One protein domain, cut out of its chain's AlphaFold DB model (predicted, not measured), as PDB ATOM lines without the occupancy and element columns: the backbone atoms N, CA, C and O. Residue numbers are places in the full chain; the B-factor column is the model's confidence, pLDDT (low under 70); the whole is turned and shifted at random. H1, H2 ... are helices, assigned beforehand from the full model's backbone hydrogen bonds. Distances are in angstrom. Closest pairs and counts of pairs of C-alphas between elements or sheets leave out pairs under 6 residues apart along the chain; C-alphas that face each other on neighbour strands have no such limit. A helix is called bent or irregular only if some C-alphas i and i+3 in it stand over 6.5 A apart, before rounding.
ATOM      1  N   GLU A   2     201.959 -68.643  61.543       42.41
ATOM      2  CA  GLU A   2     202.148 -67.189  61.751       42.41
ATOM      3  C   GLU A   2     200.943 -66.286  61.402       42.41
ATOM      4  O   GLU A   2     200.830 -65.181  61.927       42.41
ATOM      5  N   ALA A   3     200.027 -66.730  60.531       45.91
ATOM      6  CA  ALA A   3     198.852 -65.939  60.155       45.91
ATOM      7  C   ALA A   3     197.823 -65.813  61.296       45.91
ATOM      8  O   ALA A   3     197.292 -64.726  61.500       45.91
ATOM      9  N   SER A   4     197.604 -66.872  62.091       54.12
ATOM     10  CA  SER A   4     196.633 -66.814  63.197       54.12
ATOM     11  C   SER A   4     197.183 -66.073  64.416       54.12
ATOM     12  O   SER A   4     196.417 -65.542  65.209       54.12
ATOM     13  N   GLU A   5     198.506 -66.005  64.587       52.47
ATOM     14  CA  GLU A   5     199.116 -65.267  65.699       52.47
ATOM     15  C   GLU A   5     199.000 -63.756  65.507       52.47
ATOM     16  O   GLU A   5     198.642 -63.040  66.442       52.47
ATOM     17  N   LYS A   6     199.218 -63.276  64.278       56.72
ATOM     18  CA  LYS A   6     199.028 -61.861  63.939       56.72
ATOM     19  C   LYS A   6     197.565 -61.444  64.042       56.72
ATOM     20  O   LYS A   6     197.291 -60.349  64.517       56.72
ATOM     21  N   GLU A   7     196.639 -62.318  63.657       57.31
ATOM     22  CA  GLU A   7     195.198 -62.071  63.764       57.31
ATOM     23  C   GLU A   7     194.736 -61.989  65.227       57.31
ATOM     24  O   GLU A   7     193.968 -61.101  65.577       57.31
ATOM     25  N   VAL A   8     195.278 -62.822  66.124       56.97
ATOM     26  CA  VAL A   8     194.979 -62.759  67.568       56.97
ATOM     27  C   VAL A   8     195.588 -61.519  68.236       56.97
ATOM     28  O   VAL A   8     194.941 -60.912  69.088       56.97
ATOM     29  N   LEU A   9     196.801 -61.104  67.852       53.84
ATOM     30  CA  LEU A   9     197.418 -59.867  68.359       53.84
ATOM     31  C   LEU A   9     196.680 -58.614  67.870       53.84
ATOM     32  O   LEU A   9     196.450 -57.694  68.658       53.84
ATOM     33  N   LEU A  10     196.254 -58.605  66.602       58.31
ATOM     34  CA  LEU A  10     195.376 -57.572  66.052       58.31
ATOM     35  C   LEU A  10     194.038 -57.560  66.786       58.31
ATOM     36  O   LEU A  10     193.632 -56.504  67.249       58.31
ATOM     37  N   ASN A  11     193.426 -58.722  67.025       60.88
ATOM     38  CA  ASN A  11     192.190 -58.822  67.792       60.88
ATOM     39  C   ASN A  11     192.362 -58.347  69.237       60.88
ATOM     40  O   ASN A  11     191.488 -57.654  69.725       60.88
ATOM     41  N   LEU A  12     193.469 -58.636  69.930       60.03
ATOM     42  CA  LEU A  12     193.728 -58.101  71.277       60.03
ATOM     43  C   LEU A  12     193.897 -56.584  71.272       60.03
ATOM     44  O   LEU A  12     193.335 -55.897  72.123       60.03
ATOM     45  N   SER A  13     194.668 -56.058  70.323       59.53
ATOM     46  CA  SER A  13     194.885 -54.621  70.162       59.53
ATOM     47  C   SER A  13     193.581 -53.895  69.812       59.53
ATOM     48  O   SER A  13     193.246 -52.881  70.432       59.53
ATOM     49  N   ASP A  14     192.796 -54.449  68.889       61.91
ATOM     50  CA  ASP A  14     191.495 -53.940  68.452       61.91
ATOM     51  C   ASP A  14     190.435 -54.092  69.542       61.91
ATOM     52  O   ASP A  14     189.626 -53.197  69.753       61.91
ATOM     53  N   LEU A  15     190.463 -55.172  70.319       61.78
ATOM     54  CA  LEU A  15     189.569 -55.386  71.454       61.78
ATOM     55  C   LEU A  15     189.922 -54.432  72.607       61.78
ATOM     56  O   LEU A  15     189.038 -53.877  73.255       61.78
ATOM     57  N   LEU A  16     191.200 -54.115  72.820       59.06
ATOM     58  CA  LEU A  16     191.608 -53.097  73.793       59.06
ATOM     59  C   LEU A  16     191.283 -51.665  73.340       59.06
ATOM     60  O   LEU A  16     191.006 -50.821  74.198       59.06
ATOM     61  N   SER A  17     191.277 -51.396  72.031       55.88
ATOM     62  CA  SER A  17     191.013 -50.065  71.465       55.88
ATOM     63  C   SER A  17     189.535 -49.792  71.145       55.88
ATOM     64  O   SER A  17     189.094 -48.659  71.335       55.88
ATOM     65  N   ASN A  18     188.746 -50.804  70.769       52.41
ATOM     66  CA  ASN A  18     187.340 -50.659  70.357       52.41
ATOM     67  C   ASN A  18     186.320 -51.079  71.411       52.41
ATOM     68  O   ASN A  18     185.141 -50.735  71.299       52.41
ATOM     69  N   VAL A  19     186.713 -51.812  72.453       48.34
ATOM     70  CA  VAL A  19     185.729 -52.206  73.460       48.34
ATOM     71  C   VAL A  19     185.364 -50.993  74.313       48.34
ATOM     72  O   VAL A  19     186.202 -50.219  74.759       48.34
ATOM     73  N   LEU A  20     184.085 -50.800  74.585       50.88
ATOM     74  CA  LEU A  20     183.587 -49.828  75.552       50.88
ATOM     75  C   LEU A  20     182.810 -50.610  76.614       50.88
ATOM     76  O   LEU A  20     181.629 -50.382  76.820       50.88
ATOM     77  N   THR A  21     183.423 -51.624  77.234       53.91
ATOM     78  CA  THR A  21     182.775 -52.382  78.306       53.91
ATOM     79  C   THR A  21     182.900 -51.603  79.616       53.91
ATOM     80  O   THR A  21     184.015 -51.408  80.106       53.91
ATOM     81  N   PRO A  22     181.779 -51.139  80.202       59.50
ATOM     82  CA  PRO A  22     181.770 -50.542  81.535       59.50
ATOM     83  C   PRO A  22     181.814 -51.603  82.645       59.50
ATOM     84  O   PRO A  22     181.917 -51.251  83.814       59.50
ATOM     85  N   ASN A  23     181.703 -52.894  82.300       71.62
ATOM     86  CA  ASN A  23     181.630 -53.988  83.260       71.62
ATOM     87  C   ASN A  23     182.962 -54.755  83.328       71.62
ATOM     88  O   ASN A  23     183.400 -55.333  82.332       71.62
ATOM     89  N   ALA A  24     183.571 -54.765  84.515       72.31
ATOM     90  CA  ALA A  24     184.826 -55.450  84.806       72.31
ATOM     91  C   ALA A  24     184.766 -56.967  84.571       72.31
ATOM     92  O   ALA A  24     185.752 -57.525  84.101       72.31
ATOM     93  N   SER A  25     183.630 -57.625  84.839       76.12
ATOM     94  CA  SER A  25     183.509 -59.073  84.625       76.12
ATOM     95  C   SER A  25     183.621 -59.420  83.143       76.12
ATOM     96  O   SER A  25     184.499 -60.175  82.760       76.12
ATOM     97  N   LYS A  26     182.845 -58.735  82.290       78.31
ATOM     98  CA  LYS A  26     182.883 -58.921  80.830       78.31
ATOM     99  C   LYS A  26     184.269 -58.662  80.243       78.31
ATOM    100  O   LYS A  26     184.665 -59.336  79.305       78.31
ATOM    101  N   LEU A  27     184.989 -57.670  80.770       76.44
ATOM    102  CA  LEU A  27     186.365 -57.395  80.359       76.44
ATOM    103  C   LEU A  27     187.291 -58.568  80.698       76.44
ATOM    104  O   LEU A  27     188.100 -58.958  79.862       76.44
ATOM    105  N   LEU A  28     187.205 -59.096  81.919       77.69
ATOM    106  CA  LEU A  28     188.031 -60.222  82.343       77.69
ATOM    107  C   LEU A  28     187.656 -61.500  81.593       77.69
ATOM    108  O   LEU A  28     188.561 -62.231  81.218       77.69
ATOM    109  N   ASP A  29     186.369 -61.724  81.316       77.94
ATOM    110  CA  ASP A  29     185.887 -62.852  80.516       77.94
ATOM    111  C   ASP A  29     186.452 -62.780  79.092       77.94
ATOM    112  O   ASP A  29     187.016 -63.751  78.602       77.94
ATOM    113  N   GLN A  30     186.393 -61.603  78.458       73.56
ATOM    114  CA  GLN A  30     186.992 -61.369  77.141       73.56
ATOM    115  C   GLN A  30     188.511 -61.548  77.167       73.56
ATOM    116  O   GLN A  30     189.079 -62.179  76.283       73.56
ATOM    117  N   LEU A  31     189.197 -61.021  78.185       74.25
ATOM    118  CA  LEU A  31     190.634 -61.243  78.345       74.25
ATOM    119  C   LEU A  31     190.944 -62.726  78.541       74.25
ATOM    120  O   LEU A  31     191.921 -63.216  77.988       74.25
ATOM    121  N   GLN A  32     190.124 -63.446  79.300       77.31
ATOM    122  CA  GLN A  32     190.299 -64.870  79.525       77.31
ATOM    123  C   GLN A  32     190.080 -65.664  78.236       77.31
ATOM    124  O   GLN A  32     190.884 -66.537  77.931       77.31
ATOM    125  N   GLU A  33     189.032 -65.366  77.475       75.00
ATOM    126  CA  GLU A  33     188.752 -65.996  76.185       75.00
ATOM    127  C   GLU A  33     189.889 -65.746  75.191       75.00
ATOM    128  O   GLU A  33     190.387 -66.670  74.555       75.00
ATOM    129  N   VAL A  34     190.392 -64.518  75.118       70.38
ATOM    130  CA  VAL A  34     191.426 -64.184  74.140       70.38
ATOM    131  C   VAL A  34     192.816 -64.685  74.560       70.38
ATOM    132  O   VAL A  34     193.611 -65.088  73.711       70.38
ATOM    133  N   LEU A  35     193.128 -64.699  75.859       70.19
ATOM    134  CA  LEU A  35     194.412 -65.207  76.359       70.19
ATOM    135  C   LEU A  35     194.433 -66.737  76.475       70.19
ATOM    136  O   LEU A  35     195.470 -67.347  76.230       70.19
ATOM    137  N   PHE A  36     193.315 -67.362  76.850       69.31
ATOM    138  CA  PHE A  36     193.259 -68.776  77.243       69.31
ATOM    139  C   PHE A  36     192.160 -69.600  76.550       69.31
ATOM    140  O   PHE A  36     192.106 -70.808  76.774       69.31
ATOM    141  N   GLY A  37     191.264 -68.984  75.777       59.28
ATOM    142  CA  GLY A  37     190.032 -69.611  75.287       59.28
ATOM    143  C   GLY A  37     190.190 -70.495  74.054       59.28
ATOM    144  O   GLY A  37     189.553 -71.543  74.016       59.28
ATOM    145  N   ASP A  38     191.041 -70.137  73.085       51.84
ATOM    146  CA  ASP A  38     190.863 -70.709  71.737       51.84
ATOM    147  C   ASP A  38     191.900 -71.714  71.235       51.84
ATOM    148  O   ASP A  38     191.693 -72.362  70.214       51.84
ATOM    149  N   ILE A  39     193.016 -71.939  71.922       50.12
ATOM    150  CA  ILE A  39     193.991 -72.951  71.493       50.12
ATOM    151  C   ILE A  39     194.584 -73.572  72.755       50.12
ATOM    152  O   ILE A  39     194.596 -72.934  73.804       50.12
ATOM    153  N   LYS A  40     195.084 -74.811  72.668       60.38
ATOM    154  CA  LYS A  40     196.009 -75.427  73.642       60.38
ATOM    155  C   LYS A  40     197.305 -74.604  73.750       60.38
ATOM    156  O   LYS A  40     198.383 -75.094  73.435       60.38
ATOM    157  N   LEU A  41     197.184 -73.328  74.078       61.00
ATOM    158  CA  LEU A  41     198.282 -72.424  74.279       61.00
ATOM    159  C   LEU A  41     198.766 -72.634  75.700       61.00
ATOM    160  O   LEU A  41     197.969 -72.633  76.647       61.00
ATOM    161  N   ASP A  42     200.069 -72.811  75.845       77.19
ATOM    162  CA  ASP A  42     200.649 -72.859  77.168       77.19
ATOM    163  C   ASP A  42     200.407 -71.516  77.859       77.19
ATOM    164  O   ASP A  42     200.511 -70.440  77.265       77.19
ATOM    165  N   CYS A  43     200.077 -71.570  79.149       78.81
ATOM    166  CA  CYS A  43     199.776 -70.378  79.943       78.81
ATOM    167  C   CYS A  43     200.916 -69.339  79.884       78.81
ATOM    168  O   CYS A  43     200.668 -68.145  80.014       78.81
ATOM    169  N   SER A  44     202.156 -69.791  79.671       78.75
ATOM    170  CA  SER A  44     203.325 -68.937  79.449       78.75
ATOM    171  C   SER A  44     203.219 -68.133  78.148       78.75
ATOM    172  O   SER A  44     203.459 -66.926  78.147       78.75
ATOM    173  N   ASP A  45     202.818 -68.770  77.050       79.69
ATOM    174  CA  ASP A  45     202.708 -68.125  75.738       79.69
ATOM    175  C   ASP A  45     201.589 -67.082  75.731       79.69
ATOM    176  O   ASP A  45     201.755 -65.989  75.191       79.69
ATOM    177  N   ALA A  46     200.483 -67.369  76.424       78.31
ATOM    178  CA  ALA A  46     199.393 -66.419  76.626       78.31
ATOM    179  C   ALA A  46     199.860 -65.135  77.341       78.31
ATOM    180  O   ALA A  46     199.553 -64.022  76.911       78.31
ATOM    181  N   LEU A  47     200.650 -65.270  78.412       83.12
ATOM    182  CA  LEU A  47     201.185 -64.118  79.146       83.12
ATOM    183  C   LEU A  47     202.261 -63.368  78.346       83.12
ATOM    184  O   LEU A  47     202.350 -62.144  78.450       83.12
ATOM    185  N   ASN A  48     203.045 -64.064  77.519       82.69
ATOM    186  CA  ASN A  48     203.993 -63.426  76.602       82.69
ATOM    187  C   ASN A  48     203.266 -62.577  75.551       82.69
ATOM    188  O   ASN A  48     203.618 -61.413  75.366       82.69
ATOM    189  N   ARG A  49     202.176 -63.087  74.969       75.44
ATOM    190  CA  ARG A  49     201.320 -62.313  74.054       75.44
ATOM    191  C   ARG A  49     200.718 -61.084  74.730       75.44
ATOM    192  O   ARG A  49     200.752 -59.991  74.171       75.44
ATOM    193  N   ALA A  50     200.238 -61.216  75.970       79.75
ATOM    194  CA  ALA A  50     199.755 -60.068  76.742       79.75
ATOM    195  C   ALA A  50     200.826 -58.969  76.888       79.75
ATOM    196  O   ALA A  50     200.512 -57.778  76.868       79.75
ATOM    197  N   ARG A  51     202.101 -59.347  77.018       81.56
ATOM    198  CA  ARG A  51     203.222 -58.402  77.138       81.56
ATOM    199  C   ARG A  51     203.563 -57.713  75.835       81.56
ATOM    200  O   ARG A  51     203.843 -56.519  75.871       81.56
ATOM    201  N   GLU A  52     203.541 -58.438  74.727       80.75
ATOM    202  CA  GLU A  52     203.738 -57.856  73.396       80.75
ATOM    203  C   GLU A  52     202.707 -56.753  73.154       80.75
ATOM    204  O   GLU A  52     203.073 -55.601  72.921       80.75
ATOM    205  N   VAL A  53     201.432 -57.048  73.415       74.31
ATOM    206  CA  VAL A  53     200.340 -56.071  73.313       74.31
ATOM    207  C   VAL A  53     200.543 -54.874  74.252       74.31
ATOM    208  O   VAL A  53     200.316 -53.729  73.862       74.31
ATOM    209  N   LEU A  54     201.007 -55.094  75.488       80.31
ATOM    210  CA  LEU A  54     201.321 -54.000  76.419       80.31
ATOM    211  C   LEU A  54     202.475 -53.117  75.925       80.31
ATOM    212  O   LEU A  54     202.447 -51.901  76.146       80.31
ATOM    213  N   CYS A  55     203.497 -53.703  75.300       79.31
ATOM    214  CA  CYS A  55     204.618 -52.972  74.718       79.31
ATOM    215  C   CYS A  55     204.153 -52.105  73.544       79.31
ATOM    216  O   CYS A  55     204.441 -50.903  73.535       79.31
ATOM    217  N   ASP A  56     203.366 -52.678  72.637       73.94
ATOM    218  CA  ASP A  56     202.837 -51.991  71.458       73.94
ATOM    219  C   ASP A  56     201.875 -50.867  71.857       73.94
ATOM    220  O   ASP A  56     202.052 -49.708  71.469       73.94
ATOM    221  N   ALA A  57     200.919 -51.148  72.746       73.38
ATOM    222  CA  ALA A  57     199.968 -50.149  73.231       73.38
ATOM    223  C   ALA A  57     200.662 -48.984  73.957       73.38
ATOM    224  O   ALA A  57     200.296 -47.819  73.779       73.38
ATOM    225  N   ARG A  58     201.709 -49.258  74.750       73.75
ATOM    226  CA  ARG A  58     202.515 -48.208  75.401       73.75
ATOM    227  C   ARG A  58     203.316 -47.389  74.405       73.75
ATOM    228  O   ARG A  58     203.514 -46.194  74.636       73.75
ATOM    229  N   PHE A  59     203.800 -48.008  73.336       69.44
ATOM    230  CA  PHE A  59     204.484 -47.299  72.267       69.44
ATOM    231  C   PHE A  59     203.521 -46.340  71.554       69.44
ATOM    232  O   PHE A  59     203.815 -45.147  71.457       69.44
ATOM    233  N   HIS A  60     202.325 -46.805  71.184       64.88
ATOM    234  CA  HIS A  60     201.282 -45.974  70.571       64.88
ATOM    235  C   HIS A  60     200.772 -44.854  71.494       64.88
ATOM    236  O   HIS A  60     200.558 -43.720  71.058       64.88
ATOM    237  N   ALA A  61     200.640 -45.118  72.794       65.69
ATOM    238  CA  ALA A  61     200.264 -44.097  73.773       65.69
ATOM    239  C   ALA A  61     201.341 -43.008  73.948       65.69
ATOM    240  O   ALA A  61     201.012 -41.857  74.224       65.69
ATOM    241  N   LYS A  62     202.630 -43.343  73.786       67.31
ATOM    242  CA  LYS A  62     203.736 -42.372  73.865       67.31
ATOM    243  C   LYS A  62     203.873 -41.523  72.604       67.31
ATOM    244  O   LYS A  62     204.269 -40.364  72.700       67.31
ATOM    245  N   THR A  63     203.598 -42.095  71.435       62.94
ATOM    246  CA  THR A  63     203.734 -41.402  70.145       62.94
ATOM    247  C   THR A  63     202.521 -40.531  69.825       62.94
ATOM    248  O   THR A  63     202.658 -39.495  69.173       62.94
ATOM    249  N   SER A  64     201.342 -40.891  70.330       57.97
ATOM    250  CA  SER A  64     200.118 -40.137  70.096       57.97
ATOM    251  C   SER A  64     199.982 -38.963  71.088       57.97
ATOM    252  O   SER A  64     199.778 -39.128  72.289       57.97
ATOM    253  N   LYS A  65     200.083 -37.718  70.596       55.75
ATOM    254  CA  LYS A  65     199.794 -36.486  71.370       55.75
ATOM    255  C   LYS A  65     198.281 -36.282  71.542       55.75
ATOM    256  O   LYS A  65     197.742 -35.222  71.227       55.75
ATOM    257  N   VAL A  66     197.565 -37.316  71.970       57.97
ATOM    258  CA  VAL A  66     196.101 -37.299  72.025       57.97
ATOM    259  C   VAL A  66     195.651 -36.607  73.309       57.97
ATOM    260  O   VAL A  66     196.142 -36.882  74.405       57.97
ATOM    261  N   LYS A  67     194.715 -35.658  73.179       57.62
ATOM    262  CA  LYS A  67     194.043 -35.036  74.327       57.62
ATOM    263  C   LYS A  67     193.404 -36.146  75.161       57.62
ATOM    264  O   LYS A  67     192.606 -36.904  74.623       57.62
ATOM    265  N   ARG A  68     193.728 -36.212  76.460       63.09
ATOM    266  CA  ARG A  68     193.154 -37.176  77.419       63.09
ATOM    267  C   ARG A  68     191.627 -37.091  77.425       63.09
ATOM    268  O   ARG A  68     191.045 -36.285  78.149       63.09
ATOM    269  N   SER A  69     190.994 -37.917  76.607       66.69
ATOM    270  CA  SER A  69     189.553 -38.121  76.564       66.69
ATOM    271  C   SER A  69     189.134 -39.113  77.652       66.69
ATOM    272  O   SER A  69     189.955 -39.837  78.220       66.69
ATOM    273  N   ALA A  70     187.835 -39.175  77.942       66.31
ATOM    274  CA  ALA A  70     187.285 -40.208  78.820       66.31
ATOM    275  C   ALA A  70     187.563 -41.629  78.284       66.31
ATOM    276  O   ALA A  70     187.817 -42.537  79.073       66.31
ATOM    277  N   THR A  71     187.597 -41.794  76.958       69.00
ATOM    278  CA  THR A  71     187.940 -43.060  76.295       69.00
ATOM    279  C   THR A  71     189.379 -43.486  76.585       69.00
ATOM    280  O   THR A  71     189.601 -44.634  76.945       69.00
ATOM    281  N   MET A  72     190.342 -42.554  76.579       69.56
ATOM    282  CA  MET A  72     191.740 -42.854  76.913       69.56
ATOM    283  C   MET A  72     191.901 -43.382  78.347       69.56
ATOM    284  O   MET A  72     192.663 -44.317  78.570       69.56
ATOM    285  N   ARG A  73     191.153 -42.836  79.320       74.44
ATOM    286  CA  ARG A  73     191.192 -43.330  80.712       74.44
ATOM    287  C   ARG A  73     190.686 -44.766  80.830       74.44
ATOM    288  O   ARG A  73     191.245 -45.551  81.588       74.44
ATOM    289  N   GLN A  74     189.643 -45.122  80.078       73.31
ATOM    290  CA  GLN A  74     189.153 -46.502  80.047       73.31
ATOM    291  C   GLN A  74     190.204 -47.446  79.454       73.31
ATOM    292  O   GLN A  74     190.452 -48.504  80.026       73.31
ATOM    293  N   THR A  75     190.871 -47.048  78.369       75.00
ATOM    294  CA  THR A  75     191.970 -47.827  77.786       75.00
ATOM    295  C   THR A  75     193.133 -47.986  78.772       75.00
ATOM    296  O   THR A  75     193.628 -49.095  78.956       75.00
ATOM    297  N   GLU A  76     193.523 -46.921  79.485       79.62
ATOM    298  CA  GLU A  76     194.560 -46.972  80.532       79.62
ATOM    299  C   GLU A  76     194.205 -47.961  81.654       79.62
ATOM    300  O   GLU A  76     195.056 -48.740  82.080       79.62
ATOM    301  N   HIS A  77     192.948 -47.976  82.109       84.12
ATOM    302  CA  HIS A  77     192.491 -48.915  83.137       84.12
ATOM    303  C   HIS A  77     192.559 -50.369  82.663       84.12
ATOM    304  O   HIS A  77     192.942 -51.248  83.430       84.12
ATOM    305  N   ARG A  78     192.238 -50.641  81.397       80.50
ATOM    306  CA  ARG A  78     192.332 -51.999  80.846       80.50
ATOM    307  C   ARG A  78     193.761 -52.470  80.670       80.50
ATOM    308  O   ARG A  78     194.056 -53.617  80.987       80.50
ATOM    309  N   LEU A  79     194.650 -51.588  80.214       83.69
ATOM    310  CA  LEU A  79     196.078 -51.892  80.144       83.69
ATOM    311  C   LEU A  79     196.642 -52.185  81.538       83.69
ATOM    312  O   LEU A  79     197.452 -53.093  81.684       83.69
ATOM    313  N   LEU A  80     196.175 -51.473  82.567       89.06
ATOM    314  CA  LEU A  80     196.538 -51.761  83.954       89.06
ATOM    315  C   LEU A  80     196.051 -53.148  84.404       89.06
ATOM    316  O   LEU A  80     196.831 -53.893  84.991       89.06
ATOM    317  N   VAL A  81     194.801 -53.516  84.101       88.56
ATOM    318  CA  VAL A  81     194.270 -54.865  84.380       88.56
ATOM    319  C   VAL A  81     195.131 -55.928  83.697       88.56
ATOM    320  O   VAL A  81     195.576 -56.867  84.354       88.56
ATOM    321  N   LEU A  82     195.422 -55.755  82.407       87.69
ATOM    322  CA  LEU A  82     196.240 -56.691  81.638       87.69
ATOM    323  C   LEU A  82     197.666 -56.805  82.193       87.69
ATOM    324  O   LEU A  82     198.196 -57.907  82.301       87.69
ATOM    325  N   GLU A  83     198.284 -55.691  82.593       90.88
ATOM    326  CA  GLU A  83     199.621 -55.681  83.198       90.88
ATOM    327  C   GLU A  83     199.646 -56.412  84.544       90.88
ATOM    328  O   GLU A  83     200.574 -57.176  84.815       90.88
ATOM    329  N   VAL A  84     198.617 -56.226  85.374       91.94
ATOM    330  CA  VAL A  84     198.487 -56.949  86.643       91.94
ATOM    331  C   VAL A  84     198.319 -58.447  86.398       91.94
ATOM    332  O   VAL A  84     199.028 -59.234  87.023       91.94
ATOM    333  N   VAL A  85     197.456 -58.850  85.459       90.25
ATOM    334  CA  VAL A  85     197.273 -60.263  85.082       90.25
ATOM    335  C   VAL A  85     198.583 -60.862  84.564       90.25
ATOM    336  O   VAL A  85     198.986 -61.932  85.017       90.25
ATOM    337  N   ALA A  86     199.294 -60.150  83.685       89.75
ATOM    338  CA  ALA A  86     200.566 -60.595  83.118       89.75
ATOM    339  C   ALA A  86     201.671 -60.768  84.174       89.75
ATOM    340  O   ALA A  86     202.506 -61.666  84.068       89.75
ATOM    341  N   HIS A  87     201.716 -59.904  85.189       92.50
ATOM    342  CA  HIS A  87     202.715 -59.996  86.252       92.50
ATOM    343  C   HIS A  87     202.346 -61.013  87.333       92.50
ATOM    344  O   HIS A  87     203.217 -61.771  87.757       92.50
ATOM    345  N   LEU A  88     201.083 -61.075  87.761       91.69
ATOM    346  CA  LEU A  88     200.624 -62.089  88.718       91.69
ATOM    347  C   LEU A  88     200.712 -63.496  88.124       91.69
ATOM    348  O   LEU A  88     201.218 -64.402  88.783       91.69
ATOM    349  N   GLY A  89     200.300 -63.666  86.865       90.06
ATOM    350  CA  GLY A  89     200.432 -64.929  86.143       90.06
ATOM    351  C   GLY A  89     201.877 -65.424  86.125       90.06
ATOM    352  O   GLY A  89     202.133 -66.579  86.452       90.06
ATOM    353  N   ASP A  90     202.837 -64.539  85.862       90.81
ATOM    354  CA  ASP A  90     204.261 -64.876  85.883       90.81
ATOM    355  C   ASP A  90     204.785 -65.251  87.264       90.81
ATOM    356  O   ASP A  90     205.599 -66.167  87.376       90.81
ATOM    357  N   VAL A  91     204.351 -64.547  88.316       92.56
ATOM    358  CA  VAL A  91     204.703 -64.907  89.697       92.56
ATOM    359  C   VAL A  91     204.256 -66.345  89.959       92.56
ATOM    360  O   VAL A  91     205.050 -67.156  90.442       92.56
ATOM    361  N   PHE A  92     203.023 -66.683  89.581       91.75
ATOM    362  CA  PHE A  92     202.467 -68.015  89.797       91.75
ATOM    363  C   PHE A  92     203.142 -69.087  88.943       91.75
ATOM    364  O   PHE A  92     203.515 -70.125  89.482       91.75
ATOM    365  N   LEU A  93     203.372 -68.844  87.652       90.81
ATOM    366  CA  LEU A  93     204.036 -69.810  86.772       90.81
ATOM    367  C   LEU A  93     205.519 -70.005  87.115       90.81
ATOM    368  O   LEU A  93     206.017 -71.130  87.048       90.81
ATOM    369  N   SER A  94     206.222 -68.942  87.515       91.06
ATOM    370  CA  SER A  94     207.615 -69.039  87.976       91.06
ATOM    371  C   SER A  94     207.696 -69.921  89.215       91.06
ATOM    372  O   SER A  94     208.475 -70.873  89.241       91.06
ATOM    373  N   THR A  95     206.812 -69.664  90.180       91.69
ATOM    374  CA  THR A  95     206.708 -70.456  91.408       91.69
ATOM    375  C   THR A  95     206.347 -71.908  91.091       91.69
ATOM    376  O   THR A  95     206.999 -72.821  91.586       91.69
ATOM    377  N   ALA A  96     205.384 -72.135  90.192       89.31
ATOM    378  CA  ALA A  96     204.983 -73.471  89.751       89.31
ATOM    379  C   ALA A  96     206.119 -74.247  89.068       89.31
ATOM    380  O   ALA A  96     206.146 -75.472  89.117       89.31
ATOM    381  N   SER A  97     207.064 -73.535  88.451       89.81
ATOM    382  CA  SER A  97     208.260 -74.105  87.822       89.81
ATOM    383  C   SER A  97     209.421 -74.314  88.807       89.81
ATOM    384  O   SER A  97     210.537 -74.598  88.375       89.81
ATOM    385  N   GLY A  98     209.203 -74.099  90.109       89.00
ATOM    386  CA  GLY A  98     210.237 -74.202  91.142       89.00
ATOM    387  C   GLY A  98     211.230 -73.036  91.155       89.00
ATOM    388  O   GLY A  98     212.283 -73.131  91.783       89.00
ATOM    389  N   LYS A  99     210.926 -71.933  90.460       92.12
ATOM    390  CA  LYS A  99     211.754 -70.722  90.445       92.12
ATOM    391  C   LYS A  99     211.219 -69.721  91.457       92.12
ATOM    392  O   LYS A  99     210.013 -69.500  91.540       92.12
ATOM    393  N   GLU A 100     212.117 -69.060  92.182       89.94
ATOM    394  CA  GLU A 100     211.701 -67.961  93.048       89.94
ATOM    395  C   GLU A 100     211.147 -66.796  92.204       89.94
ATOM    396  O   GLU A 100     211.738 -66.422  91.181       89.94
ATOM    397  N   PRO A 101     210.004 -66.215  92.603       89.69
ATOM    398  CA  PRO A 101     209.399 -65.116  91.873       89.69
ATOM    399  C   PRO A 101     210.288 -63.870  91.924       89.69
ATOM    400  O   PRO A 101     210.897 -63.543  92.942       89.69
ATOM    401  N   ASN A 102     210.347 -63.135  90.813       92.31
ATOM    402  CA  ASN A 102     211.234 -61.981  90.691       92.31
ATOM    403  C   ASN A 102     210.883 -60.895  91.736       92.31
ATOM    404  O   ASN A 102     209.806 -60.291  91.653       92.31
ATOM    405  N   PRO A 103     211.802 -60.544  92.659       91.75
ATOM    406  CA  PRO A 103     211.509 -59.603  93.739       91.75
ATOM    407  C   PRO A 103     211.234 -58.185  93.228       91.75
ATOM    408  O   PRO A 103     210.498 -57.429  93.860       91.75
ATOM    409  N   LYS A 104     211.785 -57.802  92.067       93.44
ATOM    410  CA  LYS A 104     211.489 -56.502  91.443       93.44
ATOM    411  C   LYS A 104     210.043 -56.444  90.951       93.44
ATOM    412  O   LYS A 104     209.404 -55.403  91.070       93.44
ATOM    413  N   MET A 105     209.536 -57.556  90.422       92.94
ATOM    414  CA  MET A 105     208.154 -57.669  89.955       92.94
ATOM    415  C   MET A 105     207.177 -57.670  91.129       92.94
ATOM    416  O   MET A 105     206.207 -56.920  91.094       92.94
ATOM    417  N   ILE A 106     207.483 -58.412  92.198       93.19
ATOM    418  CA  ILE A 106     206.703 -58.392  93.445       93.19
ATOM    419  C   ILE A 106     206.616 -56.972  94.007       93.19
ATOM    420  O   ILE A 106     205.519 -56.485  94.255       93.19
ATOM    421  N   LYS A 107     207.747 -56.265  94.137       94.38
ATOM    422  CA  LYS A 107     207.756 -54.872  94.619       94.38
ATOM    423  C   LYS A 107     206.948 -53.935  93.724       94.38
ATOM    424  O   LYS A 107     206.287 -53.035  94.226       94.38
ATOM    425  N   ARG A 108     206.997 -54.124  92.402       93.75
ATOM    426  CA  ARG A 108     206.212 -53.324  91.451       93.75
ATOM    427  C   ARG A 108     204.711 -53.584  91.591       93.75
ATOM    428  O   ARG A 108     203.936 -52.631  91.542       93.75
ATOM    429  N   LEU A 109     204.306 -54.843  91.759       94.50
ATOM    430  CA  LEU A 109     202.917 -55.208  92.039       94.50
ATOM    431  C   LEU A 109     202.442 -54.560  93.343       94.50
ATOM    432  O   LEU A 109     201.453 -53.837  93.328       94.50
ATOM    433  N   ASP A 110     203.209 -54.746  94.414       93.50
ATOM    434  CA  ASP A 110     202.931 -54.244  95.760       93.50
ATOM    435  C   ASP A 110     202.816 -52.711  95.813       93.50
ATOM    436  O   ASP A 110     201.809 -52.158  96.234       93.50
ATOM    437  N   GLN A 111     203.826 -51.994  95.318       92.81
ATOM    438  CA  GLN A 111     203.942 -50.552  95.552       92.81
ATOM    439  C   GLN A 111     203.218 -49.684  94.522       92.81
ATOM    440  O   GLN A 111     202.975 -48.507  94.787       92.81
ATOM    441  N   LEU A 112     202.930 -50.221  93.332       92.31
ATOM    442  CA  LEU A 112     202.423 -49.429  92.210       92.31
ATOM    443  C   LEU A 112     201.149 -50.026  91.625       92.31
ATOM    444  O   LEU A 112     200.111 -49.370  91.639       92.31
ATOM    445  N   LEU A 113     201.216 -51.254  91.109       92.94
ATOM    446  CA  LEU A 113     200.156 -51.763  90.238       92.94
ATOM    447  C   LEU A 113     198.895 -52.163  91.001       92.94
ATOM    448  O   LEU A 113     197.811 -51.777  90.579       92.94
ATOM    449  N   LEU A 114     199.017 -52.895  92.112       92.19
ATOM    450  CA  LEU A 114     197.861 -53.309  92.911       92.19
ATOM    451  C   LEU A 114     197.156 -52.097  93.544       92.19
ATOM    452  O   LEU A 114     195.952 -51.959  93.322       92.19
ATOM    453  N   PRO A 115     197.853 -51.159  94.224       91.19
ATOM    454  CA  PRO A 115     197.202 -49.958  94.740       91.19
ATOM    455  C   PRO A 115     196.511 -49.164  93.636       91.19
ATOM    456  O   PRO A 115     195.370 -48.741  93.801       91.19
ATOM    457  N   GLN A 116     197.176 -48.979  92.491       91.00
ATOM    458  CA  GLN A 116     196.585 -48.253  91.376       91.00
ATOM    459  C   GLN A 116     195.342 -48.974  90.851       91.00
ATOM    460  O   GLN A 116     194.313 -48.329  90.689       91.00
ATOM    461  N   LEU A 117     195.405 -50.292  90.646       90.56
ATOM    462  CA  LEU A 117     194.297 -51.082  90.116       90.56
ATOM    463  C   LEU A 117     193.050 -50.953  90.992       90.56
ATOM    464  O   LEU A 117     191.981 -50.628  90.478       90.56
ATOM    465  N   PHE A 118     193.186 -51.173  92.298       88.06
ATOM    466  CA  PHE A 118     192.041 -51.172  93.211       88.06
ATOM    467  C   PHE A 118     191.516 -49.768  93.526       88.06
ATOM    468  O   PHE A 118     190.370 -49.621  93.941       88.06
ATOM    469  N   LEU A 119     192.319 -48.723  93.302       88.12
ATOM    470  CA  LEU A 119     191.870 -47.335  93.435       88.12
ATOM    471  C   LEU A 119     191.192 -46.800  92.172       88.12
ATOM    472  O   LEU A 119     190.339 -45.919  92.274       88.12
ATOM    473  N   THR A 120     191.594 -47.263  90.986       85.94
ATOM    474  CA  THR A 120     191.121 -46.690  89.716       85.94
ATOM    475  C   THR A 120     190.111 -47.562  88.984       85.94
ATOM    476  O   THR A 120     189.383 -47.055  88.129       85.94
ATOM    477  N   THR A 121     190.027 -48.851  89.308       83.62
ATOM    478  CA  THR A 121     189.142 -49.804  88.632       83.62
ATOM    479  C   THR A 121     188.164 -50.454  89.608       83.62
ATOM    480  O   THR A 121     188.363 -50.438  90.817       83.62
ATOM    481  N   SER A 122     187.092 -51.045  89.076       84.12
ATOM    482  CA  SER A 122     186.135 -51.846  89.851       84.12
ATOM    483  C   SER A 122     186.520 -53.328  89.929       84.12
ATOM    484  O   SER A 122     185.692 -54.157  90.296       84.12
ATOM    485  N   VAL A 123     187.735 -53.687  89.502       85.00
ATOM    486  CA  VAL A 123     188.230 -55.066  89.533       85.00
ATOM    487  C   VAL A 123     188.677 -55.383  90.956       85.00
ATOM    488  O   VAL A 123     189.491 -54.655  91.511       85.00
ATOM    489  N   ASN A 124     188.167 -56.465  91.541       86.62
ATOM    490  CA  ASN A 124     188.613 -56.976  92.839       86.62
ATOM    491  C   ASN A 124     189.518 -58.216  92.656       86.62
ATOM    492  O   ASN A 124     189.660 -58.748  91.552       86.62
ATOM    493  N   SER A 125     190.176 -58.657  93.732       87.88
ATOM    494  CA  SER A 125     191.087 -59.810  93.679       87.88
ATOM    495  C   SER A 125     190.363 -61.124  93.379       87.88
ATOM    496  O   SER A 125     190.911 -61.966  92.678       87.88
ATOM    497  N   GLU A 126     189.127 -61.278  93.857       86.25
ATOM    498  CA  GLU A 126     188.289 -62.458  93.618       86.25
ATOM    499  C   GLU A 126     188.004 -62.643  92.122       86.25
ATOM    500  O   GLU A 126     188.340 -63.682  91.561       86.25
ATOM    501  N   LEU A 127     187.537 -61.593  91.436       84.56
ATOM    502  CA  LEU A 127     187.310 -61.610  89.989       84.56
ATOM    503  C   LEU A 127     188.600 -61.893  89.208       84.56
ATOM    504  O   LEU A 127     188.579 -62.633  88.225       84.56
ATOM    505  N   LEU A 128     189.739 -61.338  89.637       87.12
ATOM    506  CA  LEU A 128     191.029 -61.649  89.013       87.12
ATOM    507  C   LEU A 128     191.385 -63.130  89.151       87.12
ATOM    508  O   LEU A 128     191.825 -63.731  88.175       87.12
ATOM    509  N   CYS A 129     191.207 -63.713  90.337       87.25
ATOM    510  CA  CYS A 129     191.498 -65.119  90.612       87.25
ATOM    511  C   CYS A 129     190.577 -66.072  89.846       87.25
ATOM    512  O   CYS A 129     191.051 -67.051  89.267       87.25
ATOM    513  N   GLU A 130     189.274 -65.798  89.846       83.81
ATOM    514  CA  GLU A 130     188.258 -66.685  89.278       83.81
ATOM    515  C   GLU A 130     188.248 -66.696  87.752       83.81
ATOM    516  O   GLU A 130     187.967 -67.737  87.151       83.81
ATOM    517  N   VAL A 131     188.572 -65.556  87.139       81.56
ATOM    518  CA  VAL A 131     188.454 -65.355  85.693       81.56
ATOM    519  C   VAL A 131     189.844 -65.361  85.052       81.56
ATOM    520  O   VAL A 131     190.253 -66.334  84.417       81.56
ATOM    521  N   ALA A 132     190.646 -64.324  85.296       81.75
ATOM    522  CA  ALA A 132     191.892 -64.113  84.556       81.75
ATOM    523  C   ALA A 132     193.070 -64.992  85.014       81.75
ATOM    524  O   ALA A 132     193.906 -65.386  84.203       81.75
ATOM    525  N   LEU A 133     193.162 -65.308  86.307       85.81
ATOM    526  CA  LEU A 133     194.286 -66.047  86.895       85.81
ATOM    527  C   LEU A 133     193.944 -67.513  87.182       85.81
ATOM    528  O   LEU A 133     194.786 -68.254  87.687       85.81
ATOM    529  N   LYS A 134     192.753 -67.973  86.795       85.31
ATOM    530  CA  LYS A 134     192.279 -69.342  87.036       85.31
ATOM    531  C   LYS A 134     193.257 -70.408  86.542       85.31
ATOM    532  O   LYS A 134     193.559 -71.363  87.258       85.31
ATOM    533  N   SER A 135     193.751 -70.246  85.314       83.62
ATOM    534  CA  SER A 135     194.705 -71.174  84.695       83.62
ATOM    535  C   SER A 135     196.062 -71.202  85.421       83.62
ATOM    536  O   SER A 135     196.428 -72.270  85.928       83.62
ATOM    537  N   PRO A 136     196.787 -70.071  85.582       86.12
ATOM    538  CA  PRO A 136     198.081 -70.078  86.267       86.12
ATOM    539  C   PRO A 136     197.978 -70.517  87.735       86.12
ATOM    540  O   PRO A 136     198.846 -71.245  88.219       86.12
ATOM    541  N   LEU A 137     196.889 -70.173  88.428       88.12
ATOM    542  CA  LEU A 137     196.629 -70.631  89.796       88.12
ATOM    543  C   LEU A 137     196.430 -72.149  89.878       88.12
ATOM    544  O   LEU A 137     196.949 -72.800  90.786       88.12
ATOM    545  N   ARG A 138     195.715 -72.747  88.920       86.62
ATOM    546  CA  ARG A 138     195.544 -74.204  88.855       86.62
ATOM    547  C   ARG A 138     196.875 -74.917  88.608       86.62
ATOM    548  O   ARG A 138     197.124 -75.955  89.220       86.62
ATOM    549  N   ILE A 139     197.727 -74.364  87.743       87.88
ATOM    550  CA  ILE A 139     199.067 -74.901  87.464       87.88
ATOM    551  C   ILE A 139     199.929 -74.868  88.733       87.88
ATOM    552  O   ILE A 139     200.498 -75.894  89.105       87.88
ATOM    553  N   LEU A 140     199.952 -73.736  89.440       89.19
ATOM    554  CA  LEU A 140     200.672 -73.578  90.705       89.19
ATOM    555  C   LEU A 140     200.190 -74.554  91.784       89.19
ATOM    556  O   LEU A 140     201.002 -75.255  92.389       89.19
ATOM    557  N   ASN A 141     198.874 -74.667  91.976       89.38
ATOM    558  CA  ASN A 141     198.295 -75.610  92.933       89.38
ATOM    559  C   ASN A 141     198.707 -77.054  92.620       89.38
ATOM    560  O   ASN A 141     199.178 -77.768  93.504       89.38
ATOM    561  N   ASN A 142     198.611 -77.467  91.354       88.56
ATOM    562  CA  ASN A 142     199.019 -78.805  90.929       88.56
ATOM    563  C   ASN A 142     200.521 -79.056  91.141       88.56
ATOM    564  O   ASN A 142     200.902 -80.160  91.526       88.56
ATOM    565  N   ALA A 143     201.370 -78.057  90.886       87.94
ATOM    566  CA  ALA A 143     202.812 -78.164  91.085       87.94
ATOM    567  C   ALA A 143     203.173 -78.285  92.576       87.94
ATOM    568  O   ALA A 143     203.899 -79.200  92.952       87.94
ATOM    569  N   SER A 144     202.578 -77.457  93.441       89.12
ATOM    570  CA  SER A 144     202.817 -77.471  94.898       89.12
ATOM    571  C   SER A 144     202.413 -78.784  95.594       89.12
ATOM    572  O   SER A 144     202.938 -79.151  96.655       89.12
ATOM    573  N   GLN A 145     201.466 -79.520  95.005       88.88
ATOM    574  CA  GLN A 145     201.062 -80.840  95.488       88.88
ATOM    575  C   GLN A 145     202.071 -81.929  95.113       88.88
ATOM    576  O   GLN A 145     202.228 -82.885  95.871       88.88
ATOM    577  N   LYS A 146     202.739 -81.786  93.964       89.06
ATOM    578  CA  LYS A 146     203.658 -82.787  93.404       89.06
ATOM    579  C   LYS A 146     205.099 -82.597  93.866       89.06
ATOM    580  O   LYS A 146     205.786 -83.588  94.078       89.06
ATOM    581  N   ASP A 147     205.538 -81.350  94.012       90.31
ATOM    582  CA  ASP A 147     206.931 -81.003  94.278       90.31
ATOM    583  C   ASP A 147     207.081 -80.294  95.644       90.31
ATOM    584  O   ASP A 147     206.509 -79.216  95.849       90.31
ATOM    585  N   PRO A 148     207.838 -80.872  96.600       89.81
ATOM    586  CA  PRO A 148     208.087 -80.244  97.895       89.81
ATOM    587  C   PRO A 148     208.914 -78.952  97.797       89.81
ATOM    588  O   PRO A 148     208.742 -78.076  98.640       89.81
ATOM    589  N   GLN A 149     209.767 -78.789  96.781       90.50
ATOM    590  CA  GLN A 149     210.529 -77.555  96.578       90.50
ATOM    591  C   GLN A 149     209.609 -76.404  96.158       90.50
ATOM    592  O   GLN A 149     209.713 -75.299  96.686       90.50
ATOM    593  N   VAL A 150     208.657 -76.670  95.259       90.88
ATOM    594  CA  VAL A 150     207.622 -75.691  94.880       90.88
ATOM    595  C   VAL A 150     206.792 -75.283  96.096       90.88
ATOM    596  O   VAL A 150     206.408 -74.122  96.212       90.88
ATOM    597  N   ARG A 151     206.545 -76.210  97.030       90.62
ATOM    598  CA  ARG A 151     205.822 -75.917  98.273       90.62
ATOM    599  C   ARG A 151     206.567 -74.938  99.182       90.62
ATOM    600  O   ARG A 151     205.941 -73.996  99.643       90.62
ATOM    601  N   ASP A 152     207.876 -75.102  99.377       91.06
ATOM    602  CA  ASP A 152     208.677 -74.152 100.175       91.06
ATOM    603  C   ASP A 152     208.655 -72.736  99.571       91.06
ATOM    604  O   ASP A 152     208.470 -71.736 100.268       91.06
ATOM    605  N   ILE A 153     208.769 -72.636  98.243       91.38
ATOM    606  CA  ILE A 153     208.676 -71.347  97.542       91.38
ATOM    607  C   ILE A 153     207.258 -70.770  97.667       91.38
ATOM    608  O   ILE A 153     207.097 -69.564  97.863       91.38
ATOM    609  N   MET A 154     206.232 -71.620  97.592       91.38
ATOM    610  CA  MET A 154     204.842 -71.215  97.785       91.38
ATOM    611  C   MET A 154     204.596 -70.671  99.195       91.38
ATOM    612  O   MET A 154     203.963 -69.631  99.317       91.38
ATOM    613  N   ASP A 155     205.135 -71.292 100.247       89.88
ATOM    614  CA  ASP A 155     204.981 -70.799 101.623       89.88
ATOM    615  C   ASP A 155     205.603 -69.392 101.792       89.88
ATOM    616  O   ASP A 155     205.026 -68.512 102.437       89.88
ATOM    617  N   LYS A 156     206.738 -69.115 101.127       89.50
ATOM    618  CA  LYS A 156     207.319 -67.756 101.061       89.50
ATOM    619  C   LYS A 156     206.430 -66.783 100.281       89.50
ATOM    620  O   LYS A 156     206.273 -65.622 100.676       89.50
ATOM    621  N   LEU A 157     205.859 -67.232  99.162       91.69
ATOM    622  CA  LEU A 157     204.941 -66.426  98.361       91.69
ATOM    623  C   LEU A 157     203.663 -66.108  99.148       91.69
ATOM    624  O   LEU A 157     203.216 -64.965  99.125       91.69
ATOM    625  N   GLU A 158     203.118 -67.058  99.904       91.12
ATOM    626  CA  GLU A 158     201.936 -66.866 100.745       91.12
ATOM    627  C   GLU A 158     202.128 -65.755 101.774       91.12
ATOM    628  O   GLU A 158     201.216 -64.954 101.959       91.12
ATOM    629  N   ALA A 159     203.311 -65.626 102.380       89.88
ATOM    630  CA  ALA A 159     203.600 -64.502 103.273       89.88
ATOM    631  C   ALA A 159     203.472 -63.144 102.551       89.88
ATOM    632  O   ALA A 159     202.950 -62.175 103.108       89.88
ATOM    633  N   THR A 160     203.891 -63.082 101.284       91.56
ATOM    634  CA  THR A 160     203.742 -61.886 100.441       91.56
ATOM    635  C   THR A 160     202.274 -61.636 100.093       91.56
ATOM    636  O   THR A 160     201.786 -60.518 100.244       91.56
ATOM    637  N   LEU A 161     201.540 -62.677  99.691       91.75
ATOM    638  CA  LEU A 161     200.111 -62.573  99.385       91.75
ATOM    639  C   LEU A 161     199.291 -62.178 100.626       91.75
ATOM    640  O   LEU A 161     198.357 -61.386 100.527       91.75
ATOM    641  N   PHE A 162     199.670 -62.662 101.810       90.81
ATOM    642  CA  PHE A 162     199.055 -62.286 103.081       90.81
ATOM    643  C   PHE A 162     199.318 -60.814 103.428       90.81
ATOM    644  O   PHE A 162     198.416 -60.106 103.886       90.81
ATOM    645  N   SER A 163     200.527 -60.316 103.152       90.88
ATOM    646  CA  SER A 163     200.829 -58.882 103.237       90.88
ATOM    647  C   SER A 163     199.919 -58.067 102.309       90.88
ATOM    648  O   SER A 163     199.345 -57.061 102.719       90.88
ATOM    649  N   TRP A 164     199.682 -58.524 101.076       91.88
ATOM    650  CA  TRP A 164     198.763 -57.836 100.161       91.88
ATOM    651  C   TRP A 164     197.313 -57.864 100.638       91.88
ATOM    652  O   TRP A 164     196.620 -56.848 100.556       91.88
ATOM    653  N   LYS A 165     196.862 -58.986 101.206       89.94
ATOM    654  CA  LYS A 165     195.534 -59.096 101.816       89.94
ATOM    655  C   LYS A 165     195.350 -58.108 102.960       89.94
ATOM    656  O   LYS A 165     194.324 -57.442 103.036       89.94
ATOM    657  N   THR A 166     196.343 -57.989 103.835       88.25
ATOM    658  CA  THR A 166     196.275 -57.089 104.995       88.25
ATOM    659  C   THR A 166     196.380 -55.615 104.607       88.25
ATOM    660  O   THR A 166     195.652 -54.796 105.162       88.25
ATOM    661  N   ASN A 167     197.227 -55.271 103.632       86.50
ATOM    662  CA  ASN A 167     197.468 -53.878 103.243       86.50
ATOM    663  C   ASN A 167     196.438 -53.325 102.250       86.50
ATOM    664  O   ASN A 167     196.126 -52.135 102.289       86.50
ATOM    665  N   TYR A 168     195.916 -54.170 101.360       83.69
ATOM    666  CA  TYR A 168     195.068 -53.740 100.244       83.69
ATOM    667  C   TYR A 168     193.691 -54.415 100.231       83.69
ATOM    668  O   TYR A 168     192.861 -54.088  99.386       83.69
ATOM    669  N   GLY A 169     193.423 -55.351 101.151       82.62
ATOM    670  CA  GLY A 169     192.196 -56.154 101.139       82.62
ATOM    671  C   GLY A 169     192.162 -57.190 100.014       82.62
ATOM    672  O   GLY A 169     191.104 -57.736  99.715       82.62
TER     673      GLY A 169
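What this domain is: This is residues 2 to 169 of the 323 residues of an uncharacterized protein of Phytomonas sp. isolate Hart1 (UniProt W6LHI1). Look first for one long helix, H4, running through the middle of the domain, with H3 and the last turn of H1 packed on one side of it and H5 on another. H7 lies along the last part of H4 and makes a corner with H8, which folds back toward H5; H2 and short H6 pack on each other. The 168 printed residues have eight named helices, H1 to H8 in chain order, and no named strand: all helix, compact, radius of gyration of the C-alphas 16.3 A, spans 51 by 39 by 27 A.

Where its parts are: Find C-alpha 70 at (187.285, -40.208, 78.820); from there H4 runs 39.2 A to residue 96. Before it come H1, residues 2 to 18, H2, 24 to 37, and H3, 43 to 63, 30.8 A long. After it come H5, 103 to 120, irregular with C-alphas 111 and 114 7.2 A apart, H6, 125 to 132, H7, 134 to 146, and H8, 148 to 168, 29.6 A long, with C-alpha 168 at (195.068, -53.740, 100.244).

How they stand to each other: Start at the hub, H4, which touches five helices. H3 and H4 form a helical hairpin, closest at the C-alphas of Leu 47 and Ala 86, 5.3 A. H4, H5, H7 and H8 form an up and down bundle, each running against the one before it. H7 touches residues 89 to 96 of H4 at a shallow tilt of 12 degrees, C-alphas 96 and 140 being closest at 4.4 A. H7 and H8 touch only at the corner, C-alphas 144 and 151 closest at 4.8 A. H2 touches H6, C-alphas 32 and 132 closest at 5.3 A. Each O i to N i+4 pair is within hydrogen-bond range except in H5, 12 of 14, and H8, 16 of 17.

The domain as a whole: C-alphas 67 and 148, the farthest apart, are 52.9 A from each other. The printed part has no cut and no long link; residues 62 to 70 stand free. Look for pLDDT under 70 at residues 2 to 22, 36 to 41 and 59 to 72.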